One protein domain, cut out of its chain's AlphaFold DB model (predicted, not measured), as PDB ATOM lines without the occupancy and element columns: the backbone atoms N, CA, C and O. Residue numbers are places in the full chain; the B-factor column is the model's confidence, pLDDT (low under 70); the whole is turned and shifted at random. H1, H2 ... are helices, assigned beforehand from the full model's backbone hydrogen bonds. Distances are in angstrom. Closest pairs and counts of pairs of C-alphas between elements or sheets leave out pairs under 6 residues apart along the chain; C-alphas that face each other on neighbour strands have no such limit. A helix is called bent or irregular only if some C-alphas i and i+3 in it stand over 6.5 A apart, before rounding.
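What this domain is: This is residues 44 to 103 of the 104 residues of an uncharacterized protein of marine metagenome (UniProt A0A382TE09). One long straight helix, H1, makes the length of the domain, and a shorter helix, H2, crosses it obliquely on one side. Between them the long link of residues 69 to 84 folds back beside H1 and then passes across to H2, while residues 44 to 49, of which 45 to 49 belong to H1, stick out free at one end. The printed part has 60 residues with two named helices, H1 then H2, and no named strand; the class is all helix. The whole is elongated, spanning 38 by 21 by 16 A, and only just compact, close to loose, with a radius of gyration of the C-alphas of 12.3 A.

How they stand to each other: H1, residues 45 to 68, touches H2, residues 85 to 96, and the closest C-alphas are those of Met 58 and Phe 88, 5.8 A apart. H1 touches H2 with residues 58 to 62 alone, and H2 touches H1 with residues 88 to 92 alone. Their lines stand at a steep tilt of 54 degrees, and they run the same way. Their centres are 11.9 A apart. Every O i to N i+4 pair is within hydrogen-bond range in H1, and 6 of 8 are in H2.

Where its parts are: H1 has 24 residues and measures 34.2 A from C-alpha 45 at (-30.389, -29.509, -32.802) to C-alpha 68 at (-26.825, -48.295, -4.389). H2 has 12 residues and measures 15.7 A from its first to its last C-alpha, ending with C-alpha 96 at (-16.594, -50.938, -13.275). Neither helix is bent.

The domain as a whole: The two C-alphas farthest apart are those of Ser 44 and Gly 70, at 38.8 A. The link from H1 to H2 is long, with 16 residues. The printed part has no cut. The mean pLDDT of the printed part is 92.5, and no printed residue is under 70.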
ATOM      1  N   SER A  44     -27.745 -32.038 -36.095       95.69
ATOM      2  CA  SER A  44     -28.863 -31.111 -35.925       95.69
ATOM      3  C   SER A  44     -29.230 -30.921 -34.454       95.69
ATOM      4  O   SER A  44     -28.921 -31.756 -33.600       95.69
ATOM      5  N   GLN A  45     -29.943 -29.833 -34.159       92.81
ATOM      6  CA  GLN A  45     -30.389 -29.509 -32.802       92.81
ATOM      7  C   GLN A  45     -31.361 -30.555 -32.227       92.81
ATOM      8  O   GLN A  45     -31.284 -30.883 -31.043       92.81
ATOM      9  N   ASP A  46     -32.242 -31.126 -33.056       93.75
ATOM     10  CA  ASP A  46     -33.150 -32.203 -32.634       93.75
ATOM     11  C   ASP A  46     -32.379 -33.480 -32.267       93.75
ATOM     12  O   ASP A  46     -32.615 -34.079 -31.214       93.75
ATOM     13  N   GLN A  47     -31.385 -33.854 -33.082       93.31
ATOM     14  CA  GLN A  47     -30.498 -34.973 -32.765       93.31
ATOM     15  C   GLN A  47     -29.716 -34.708 -31.480       93.31
ATOM     16  O   GLN A  47     -29.617 -35.602 -30.641       93.31
ATOM     17  N   HIS A  48     -29.201 -33.489 -31.297       92.94
ATOM     18  CA  HIS A  48     -28.495 -33.104 -30.079       92.94
ATOM     19  C   HIS A  48     -29.387 -33.280 -28.848       92.94
ATOM     20  O   HIS A  48     -28.970 -33.922 -27.888       92.94
ATOM     21  N   ARG A  49     -30.636 -32.789 -28.889       92.94
ATOM     22  CA  ARG A  49     -31.584 -32.934 -27.775       92.94
ATOM     23  C   ARG A  49     -31.830 -34.405 -27.437       92.94
ATOM     24  O   ARG A  49     -31.660 -34.786 -26.284       92.94
ATOM     25  N   LYS A  50     -32.149 -35.239 -28.433       92.38
ATOM     26  CA  LYS A  50     -32.396 -36.680 -28.236       92.38
ATOM     27  C   LYS A  50     -31.177 -37.410 -27.667       92.38
ATOM     28  O   LYS A  50     -31.315 -38.239 -26.772       92.38
ATOM     29  N   ARG A  51     -29.978 -37.098 -28.167       93.50
ATOM     30  CA  ARG A  51     -28.727 -37.714 -27.696       93.50
ATOM     31  C   ARG A  51     -28.388 -37.266 -26.283       93.50
ATOM     32  O   ARG A  51     -28.113 -38.116 -25.450       93.50
ATOM     33  N   ARG A  52     -28.499 -35.970 -25.982       92.56
ATOM     34  CA  ARG A  52     -28.325 -35.431 -24.627       92.56
ATOM     35  C   ARG A  52     -29.286 -36.085 -23.634       92.56
ATOM     36  O   ARG A  52     -28.868 -36.459 -22.548       92.56
ATOM     37  N   ASP A  53     -30.546 -36.260 -24.019       94.12
ATOM     38  CA  ASP A  53     -31.562 -36.908 -23.188       94.12
ATOM     39  C   ASP A  53     -31.221 -38.396 -22.929       94.12
ATOM     40  O   ASP A  53     -31.394 -38.887 -21.813       94.12
ATOM     41  N   SER A  54     -30.657 -39.098 -23.923       93.88
ATOM     42  CA  SER A  54     -30.134 -40.465 -23.770       93.88
ATOM     43  C   SER A  54     -28.902 -40.529 -22.861       93.88
ATOM     44  O   SER A  54     -28.820 -41.433 -22.032       93.88
ATOM     45  N   ILE A  55     -27.953 -39.594 -22.999       94.44
ATOM     46  CA  ILE A  55     -26.780 -39.494 -22.115       94.44
ATOM     47  C   ILE A  55     -27.235 -39.243 -20.675       94.44
ATOM     48  O   ILE A  55     -26.841 -39.985 -19.783       94.44
ATOM     49  N   ALA A  56     -28.141 -38.288 -20.453       94.38
ATOM     50  CA  ALA A  56     -28.652 -37.963 -19.122       94.38
ATOM     51  C   ALA A  56     -29.358 -39.154 -18.445       94.38
ATOM     52  O   ALA A  56     -29.311 -39.289 -17.223       94.38
ATOM     53  N   ALA A  57     -30.024 -40.025 -19.215       96.12
ATOM     54  CA  ALA A  57     -30.599 -41.262 -18.685       96.12
ATOM     55  C   ALA A  57     -29.514 -42.239 -18.199       96.12
ATOM     56  O   ALA A  57     -29.649 -42.794 -17.110       96.12
ATOM     57  N   MET A  58     -28.432 -42.412 -18.968       95.94
ATOM     58  CA  MET A  58     -27.298 -43.270 -18.595       95.94
ATOM     59  C   MET A  58     -26.501 -42.704 -17.414       95.94
ATOM     60  O   MET A  58     -26.155 -43.451 -16.506       95.94
ATOM     61  N   GLU A  59     -26.266 -41.391 -17.368       95.06
ATOM     62  CA  GLU A  59     -25.614 -40.728 -16.228       95.06
ATOM     63  C   GLU A  59     -26.418 -40.894 -14.938       95.06
ATOM     64  O   GLU A  59     -25.849 -41.151 -13.878       95.06
ATOM     65  N   LYS A  60     -27.751 -40.776 -15.023       96.00
ATOM     66  CA  LYS A  60     -28.631 -41.026 -13.880       96.00
ATOM     67  C   LYS A  60     -28.536 -42.476 -13.418       96.00
ATOM     68  O   LYS A  60     -28.385 -42.697 -12.225       96.00
ATOM     69  N   ALA A  61     -28.617 -43.437 -14.338       95.81
ATOM     70  CA  ALA A  61     -28.521 -44.855 -13.998       95.81
ATOM     71  C   ALA A  61     -27.187 -45.185 -13.310       95.81
ATOM     72  O   ALA A  61     -27.194 -45.791 -12.245       95.81
ATOM     73  N   LEU A  62     -26.066 -44.679 -13.837       95.12
ATOM     74  CA  LEU A  62     -24.750 -44.852 -13.218       95.12
ATOM     75  C   LEU A  62     -24.688 -44.229 -11.816       95.12
ATOM     76  O   LEU A  62     -24.182 -44.852 -10.889       95.12
ATOM     77  N   ALA A  63     -25.206 -43.009 -11.643       95.19
ATOM     78  CA  ALA A  63     -25.233 -42.345 -10.340       95.19
ATOM     79  C   ALA A  63     -26.087 -43.111  -9.315       95.19
ATOM     80  O   ALA A  63     -25.686 -43.231  -8.154       95.19
ATOM     81  N   ASP A  64     -27.236 -43.638  -9.740       94.62
ATOM     82  CA  ASP A  64     -28.127 -44.436  -8.897       94.62
ATOM     83  C   ASP A  64     -27.457 -45.761  -8.495       94.62
ATOM     84  O   ASP A  64     -27.458 -46.104  -7.315       94.62
ATOM     85  N   GLU A  65     -26.822 -46.470  -9.433       94.38
ATOM     86  CA  GLU A  65     -26.112 -47.729  -9.163       94.38
ATOM     87  C   GLU A  65     -24.892 -47.526  -8.267       94.38
ATOM     88  O   GLU A  65     -24.744 -48.224  -7.266       94.38
ATOM     89  N   MET A  66     -24.063 -46.512  -8.542       94.88
ATOM     90  CA  MET A  66     -22.944 -46.143  -7.670       94.88
ATOM     91  C   MET A  66     -23.416 -45.841  -6.245       94.88
ATOM     92  O   MET A  66     -22.785 -46.267  -5.278       94.88
ATOM     93  N   THR A  67     -24.537 -45.132  -6.105       94.62
ATOM     94  CA  THR A  67     -25.138 -44.859  -4.795       94.62
ATOM     95  C   THR A  67     -25.633 -46.146  -4.132       94.62
ATOM     96  O   THR A  67     -25.392 -46.347  -2.944       94.62
ATOM     97  N   ALA A  68     -26.286 -47.033  -4.889       94.19
ATOM     98  CA  ALA A  68     -26.825 -48.295  -4.389       94.19
ATOM     99  C   ALA A  68     -25.734 -49.240  -3.867       94.19
ATOM    100  O   ALA A  68     -25.938 -49.896  -2.848       94.19
ATOM    101  N   VAL A  69     -24.564 -49.267  -4.514       94.69
ATOM    102  CA  VAL A  69     -23.413 -50.059  -4.052       94.69
ATOM    103  C   VAL A  69     -22.614 -49.375  -2.937       94.69
ATOM    104  O   VAL A  69     -21.690 -49.975  -2.404       94.69
ATOM    105  N   GLY A  70     -22.962 -48.144  -2.545       94.06
ATOM    106  CA  GLY A  70     -22.405 -47.472  -1.365       94.06
ATOM    107  C   GLY A  70     -21.392 -46.357  -1.635       94.06
ATOM    108  O   GLY A  70     -20.793 -45.845  -0.687       94.06
ATOM    109  N   TYR A  71     -21.193 -45.925  -2.885       94.31
ATOM    110  CA  TYR A  71     -20.413 -44.716  -3.150       94.31
ATOM    111  C   TYR A  71     -21.163 -43.457  -2.702       94.31
ATOM    112  O   TYR A  71     -22.362 -43.295  -2.933       94.31
ATOM    113  N   ASN A  72     -20.427 -42.497  -2.139       92.06
ATOM    114  CA  ASN A  72     -20.952 -41.161  -1.861       92.06
ATOM    115  C   ASN A  72     -20.956 -40.313  -3.143       92.06
ATOM    116  O   ASN A  72     -20.025 -39.548  -3.411       92.06
ATOM    117  N   VAL A  73     -21.999 -40.468  -3.958       92.88
ATOM    118  CA  VAL A  73     -22.172 -39.677  -5.180       92.88
ATOM    119  C   VAL A  73     -22.627 -38.262  -4.814       92.88
ATOM    120  O   VAL A  73     -23.729 -38.038  -4.320       92.88
ATOM    121  N   VAL A  74     -21.756 -37.279  -5.055       90.31
ATOM    122  CA  VAL A  74     -22.012 -35.872  -4.693       90.31
ATOM    123  C   VAL A  74     -22.961 -35.151  -5.655       90.31
ATOM    124  O   VAL A  74     -23.617 -34.189  -5.260       90.31
ATOM    125  N   ASN A  75     -23.033 -35.593  -6.912       87.75
ATOM    126  CA  ASN A  75     -23.910 -35.009  -7.924       87.75
ATOM    127  C   ASN A  75     -25.288 -35.688  -7.926       87.75
ATOM    128  O   ASN A  75     -25.393 -36.888  -7.698       87.75
ATOM    129  N   ARG A  76     -26.339 -34.940  -8.280       87.06
ATOM    130  CA  ARG A  76     -27.683 -35.485  -8.502       87.06
ATOM    131  C   ARG A  76     -28.116 -35.254  -9.947       87.06
ATOM    132  O   ARG A  76     -28.356 -34.119 -10.352       87.06
ATOM    133  N   VAL A  77     -28.280 -36.335 -10.705       90.25
ATOM    134  CA  VAL A  77     -28.720 -36.278 -12.106       90.25
ATOM    135  C   VAL A  77     -30.244 -36.399 -12.177       90.25
ATOM    136  O   VAL A  77     -30.823 -37.466 -11.984       90.25
ATOM    137  N   ASN A  78     -30.923 -35.286 -12.455       88.81
ATOM    138  CA  ASN A  78     -32.378 -35.265 -12.600       88.81
ATOM    139  C   ASN A  78     -32.774 -35.553 -14.055       88.81
ATOM    140  O   ASN A  78     -32.842 -34.644 -14.879       88.81
ATOM    141  N   CYS A  79     -33.076 -36.816 -14.359       91.81
ATOM    142  CA  CYS A  79     -33.569 -37.247 -15.668       91.81
ATOM    143  C   CYS A  79     -34.824 -38.125 -15.523       91.81
ATOM    144  O   CYS A  79     -34.909 -38.956 -14.619       91.81
ATOM    145  N   ARG A  80     -35.808 -37.929 -16.411       91.06
ATOM    146  CA  ARG A  80     -37.055 -38.722 -16.484       91.06
ATOM    147  C   ARG A  80     -37.139 -39.589 -17.745       91.06
ATOM    148  O   ARG A  80     -38.166 -40.214 -17.996       91.06
ATOM    149  N   MET A  81     -36.093 -39.575 -18.562       93.69
ATOM    150  CA  MET A  81     -36.060 -40.303 -19.826       93.69
ATOM    151  C   MET A  81     -35.831 -41.789 -19.566       93.69
ATOM    152  O   MET A  81     -35.190 -42.167 -18.585       93.69
ATOM    153  N   LYS A  82     -36.373 -42.637 -20.443       93.25
ATOM    154  CA  LYS A  82     -36.179 -44.086 -20.348       93.25
ATOM    155  C   LYS A  82     -34.721 -44.437 -20.645       93.25
ATOM    156  O   LYS A  82     -34.145 -43.914 -21.597       93.25
ATOM    157  N   LEU A  83     -34.161 -45.335 -19.838       94.75
ATOM    158  CA  LEU A  83     -32.821 -45.875 -20.034       94.75
ATOM    159  C   LEU A  83     -32.807 -46.865 -21.202       94.75
ATOM    160  O   LEU A  83     -33.659 -47.748 -21.286       94.75
ATOM    161  N   ASP A  84     -31.808 -46.738 -22.069       93.88
ATOM    162  CA  ASP A  84     -31.441 -47.774 -23.030       93.88
ATOM    163  C   ASP A  84     -30.449 -48.727 -22.352       93.88
ATOM    164  O   ASP A  84     -29.261 -48.424 -22.235       93.88
ATOM    165  N   VAL A  85     -30.957 -49.856 -21.852       92.38
ATOM    166  CA  VAL A  85     -30.179 -50.816 -21.048       92.38
ATOM    167  C   VAL A  85     -29.009 -51.404 -21.842       92.38
ATOM    168  O   VAL A  85     -27.935 -51.617 -21.284       92.38
ATOM    169  N   ALA A  86     -29.179 -51.612 -23.151       90.62
ATOM    170  CA  ALA A  86     -28.134 -52.185 -23.994       90.62
ATOM    171  C   ALA A  86     -26.939 -51.233 -24.135       90.62
ATOM    172  O   ALA A  86     -25.792 -51.656 -24.001       90.62
ATOM    173  N   LYS A  87     -27.197 -49.936 -24.348       89.19
ATOM    174  CA  LYS A  87     -26.129 -48.922 -24.366       89.19
ATOM    175  C   LYS A  87     -25.530 -48.697 -22.987       89.19
ATOM    176  O   LYS A  87     -24.330 -48.482 -22.866       89.19
ATOM    177  N   PHE A  88     -26.357 -48.744 -21.949       93.94
ATOM    178  CA  PHE A  88     -25.889 -48.545 -20.589       93.94
ATOM    179  C   PHE A  88     -24.924 -49.645 -20.136       93.94
ATOM    180  O   PHE A  88     -23.948 -49.337 -19.461       93.94
ATOM    181  N   ALA A  89     -25.127 -50.893 -20.564       92.44
ATOM    182  CA  ALA A  89     -24.253 -52.006 -20.200       92.44
ATOM    183  C   ALA A  89     -22.773 -51.761 -20.561       92.44
ATOM    184  O   ALA A  89     -21.893 -52.082 -19.762       92.44
ATOM    185  N   SER A  90     -22.480 -51.151 -21.719       91.88
ATOM    186  CA  SER A  90     -21.092 -50.827 -22.088       91.88
ATOM    187  C   SER A  90     -20.509 -49.713 -21.220       91.88
ATOM    188  O   SER A  90     -19.351 -49.797 -20.812       91.88
ATOM    189  N   VAL A  91     -21.320 -48.704 -20.885       93.38
ATOM    190  CA  VAL A  91     -20.936 -47.621 -19.969       93.38
ATOM    191  C   VAL A  91     -20.651 -48.184 -18.579       93.38
ATOM    192  O   VAL A  91     -19.596 -47.904 -18.018       93.38
ATOM    193  N   HIS A  92     -21.543 -49.018 -18.045       94.12
ATOM    194  CA  HIS A  92     -21.366 -49.656 -16.746       94.12
ATOM    195  C   HIS A  92     -20.072 -50.477 -16.704       94.12
ATOM    196  O   HIS A  92     -19.239 -50.262 -15.826       94.12
ATOM    197  N   ALA A  93     -19.849 -51.345 -17.697       92.62
ATOM    198  CA  ALA A  93     -18.639 -52.159 -17.782       92.62
ATOM    199  C   ALA A  93     -17.358 -51.307 -17.831       92.62
ATOM    200  O   ALA A  93     -16.389 -51.615 -17.141       92.62
ATOM    201  N   ALA A  94     -17.354 -50.208 -18.591       93.25
ATOM    202  CA  ALA A  94     -16.199 -49.314 -18.668       93.25
ATOM    203  C   ALA A  94     -15.885 -48.639 -17.321       93.25
ATOM    204  O   ALA A  94     -14.718 -48.486 -16.960       93.25
ATOM    205  N   PHE A  95     -16.911 -48.242 -16.563       93.75
ATOM    206  CA  PHE A  95     -16.726 -47.621 -15.252       93.75
ATOM    207  C   PHE A  95     -16.390 -48.644 -14.158       93.75
ATOM    208  O   PHE A  95     -15.583 -48.330 -13.282       93.75
ATOM    209  N   ALA A  96     -16.908 -49.872 -14.229       94.00
ATOM    210  CA  ALA A  96     -16.594 -50.938 -13.275       94.00
ATOM    211  C   ALA A  96     -15.080 -51.207 -13.167       94.00
ATOM    212  O   ALA A  96     -14.561 -51.323 -12.059       94.00
ATOM    213  N   LEU A  97     -14.338 -51.107 -14.281       92.88
ATOM    214  CA  LEU A  97     -12.866 -51.210 -14.307       92.88
ATOM    215  C   LEU A  97     -12.148 -50.209 -13.384       92.88
ATOM    216  O   LEU A  97     -10.990 -50.399 -13.007       92.88
ATOM    217  N   HIS A  98     -12.802 -49.098 -13.050       92.94
ATOM    218  CA  HIS A  98     -12.236 -48.041 -12.225       92.94
ATOM    219  C   HIS A  98     -12.847 -47.967 -10.821       92.94
ATOM    220  O   HIS A  98     -12.233 -47.346  -9.942       92.94
ATOM    221  N   PHE A  99     -14.017 -48.573 -10.612       91.44
ATOM    222  CA  PHE A  99     -14.830 -48.480  -9.403       91.44
ATOM    223  C   PHE A  99     -15.171 -49.882  -8.891       91.44
ATOM    224  O   PHE A  99     -16.186 -50.461  -9.256       91.44
ATOM    225  N   LYS A 100     -14.332 -50.398  -7.989       88.19
ATOM    226  CA  LYS A 100     -14.387 -51.780  -7.480       88.19
ATOM    227  C   LYS A 100     -15.744 -52.230  -6.928       88.19
ATOM    228  O   LYS A 100     -16.031 -53.411  -6.958       88.19
ATOM    229  N   MET A 101     -16.560 -51.324  -6.385       88.12
ATOM    230  CA  MET A 101     -17.864 -51.699  -5.815       88.12
ATOM    231  C   MET A 101     -18.960 -51.828  -6.883       88.12
ATOM    232  O   MET A 101     -20.050 -52.282  -6.564       88.12
ATOM    233  N   LEU A 102     -18.687 -51.418  -8.129       86.06
ATOM    234  CA  LEU A 102     -19.548 -51.695  -9.285       86.06
ATOM    235  C   LEU A 102     -19.266 -53.075  -9.903       86.06
ATOM    236  O   LEU A 102     -20.005 -53.504 -10.786       86.06
ATOM    237  N   GLU A 103     -18.204 -53.764  -9.474       72.25
ATOM    238  CA  GLU A 103     -17.984 -55.162  -9.840       72.25
ATOM    239  C   GLU A 103     -18.915 -56.033  -8.987       72.25
ATOM    240  O   GLU A 103     -18.701 -56.209  -7.786       72.25
TER     241      GLU A 103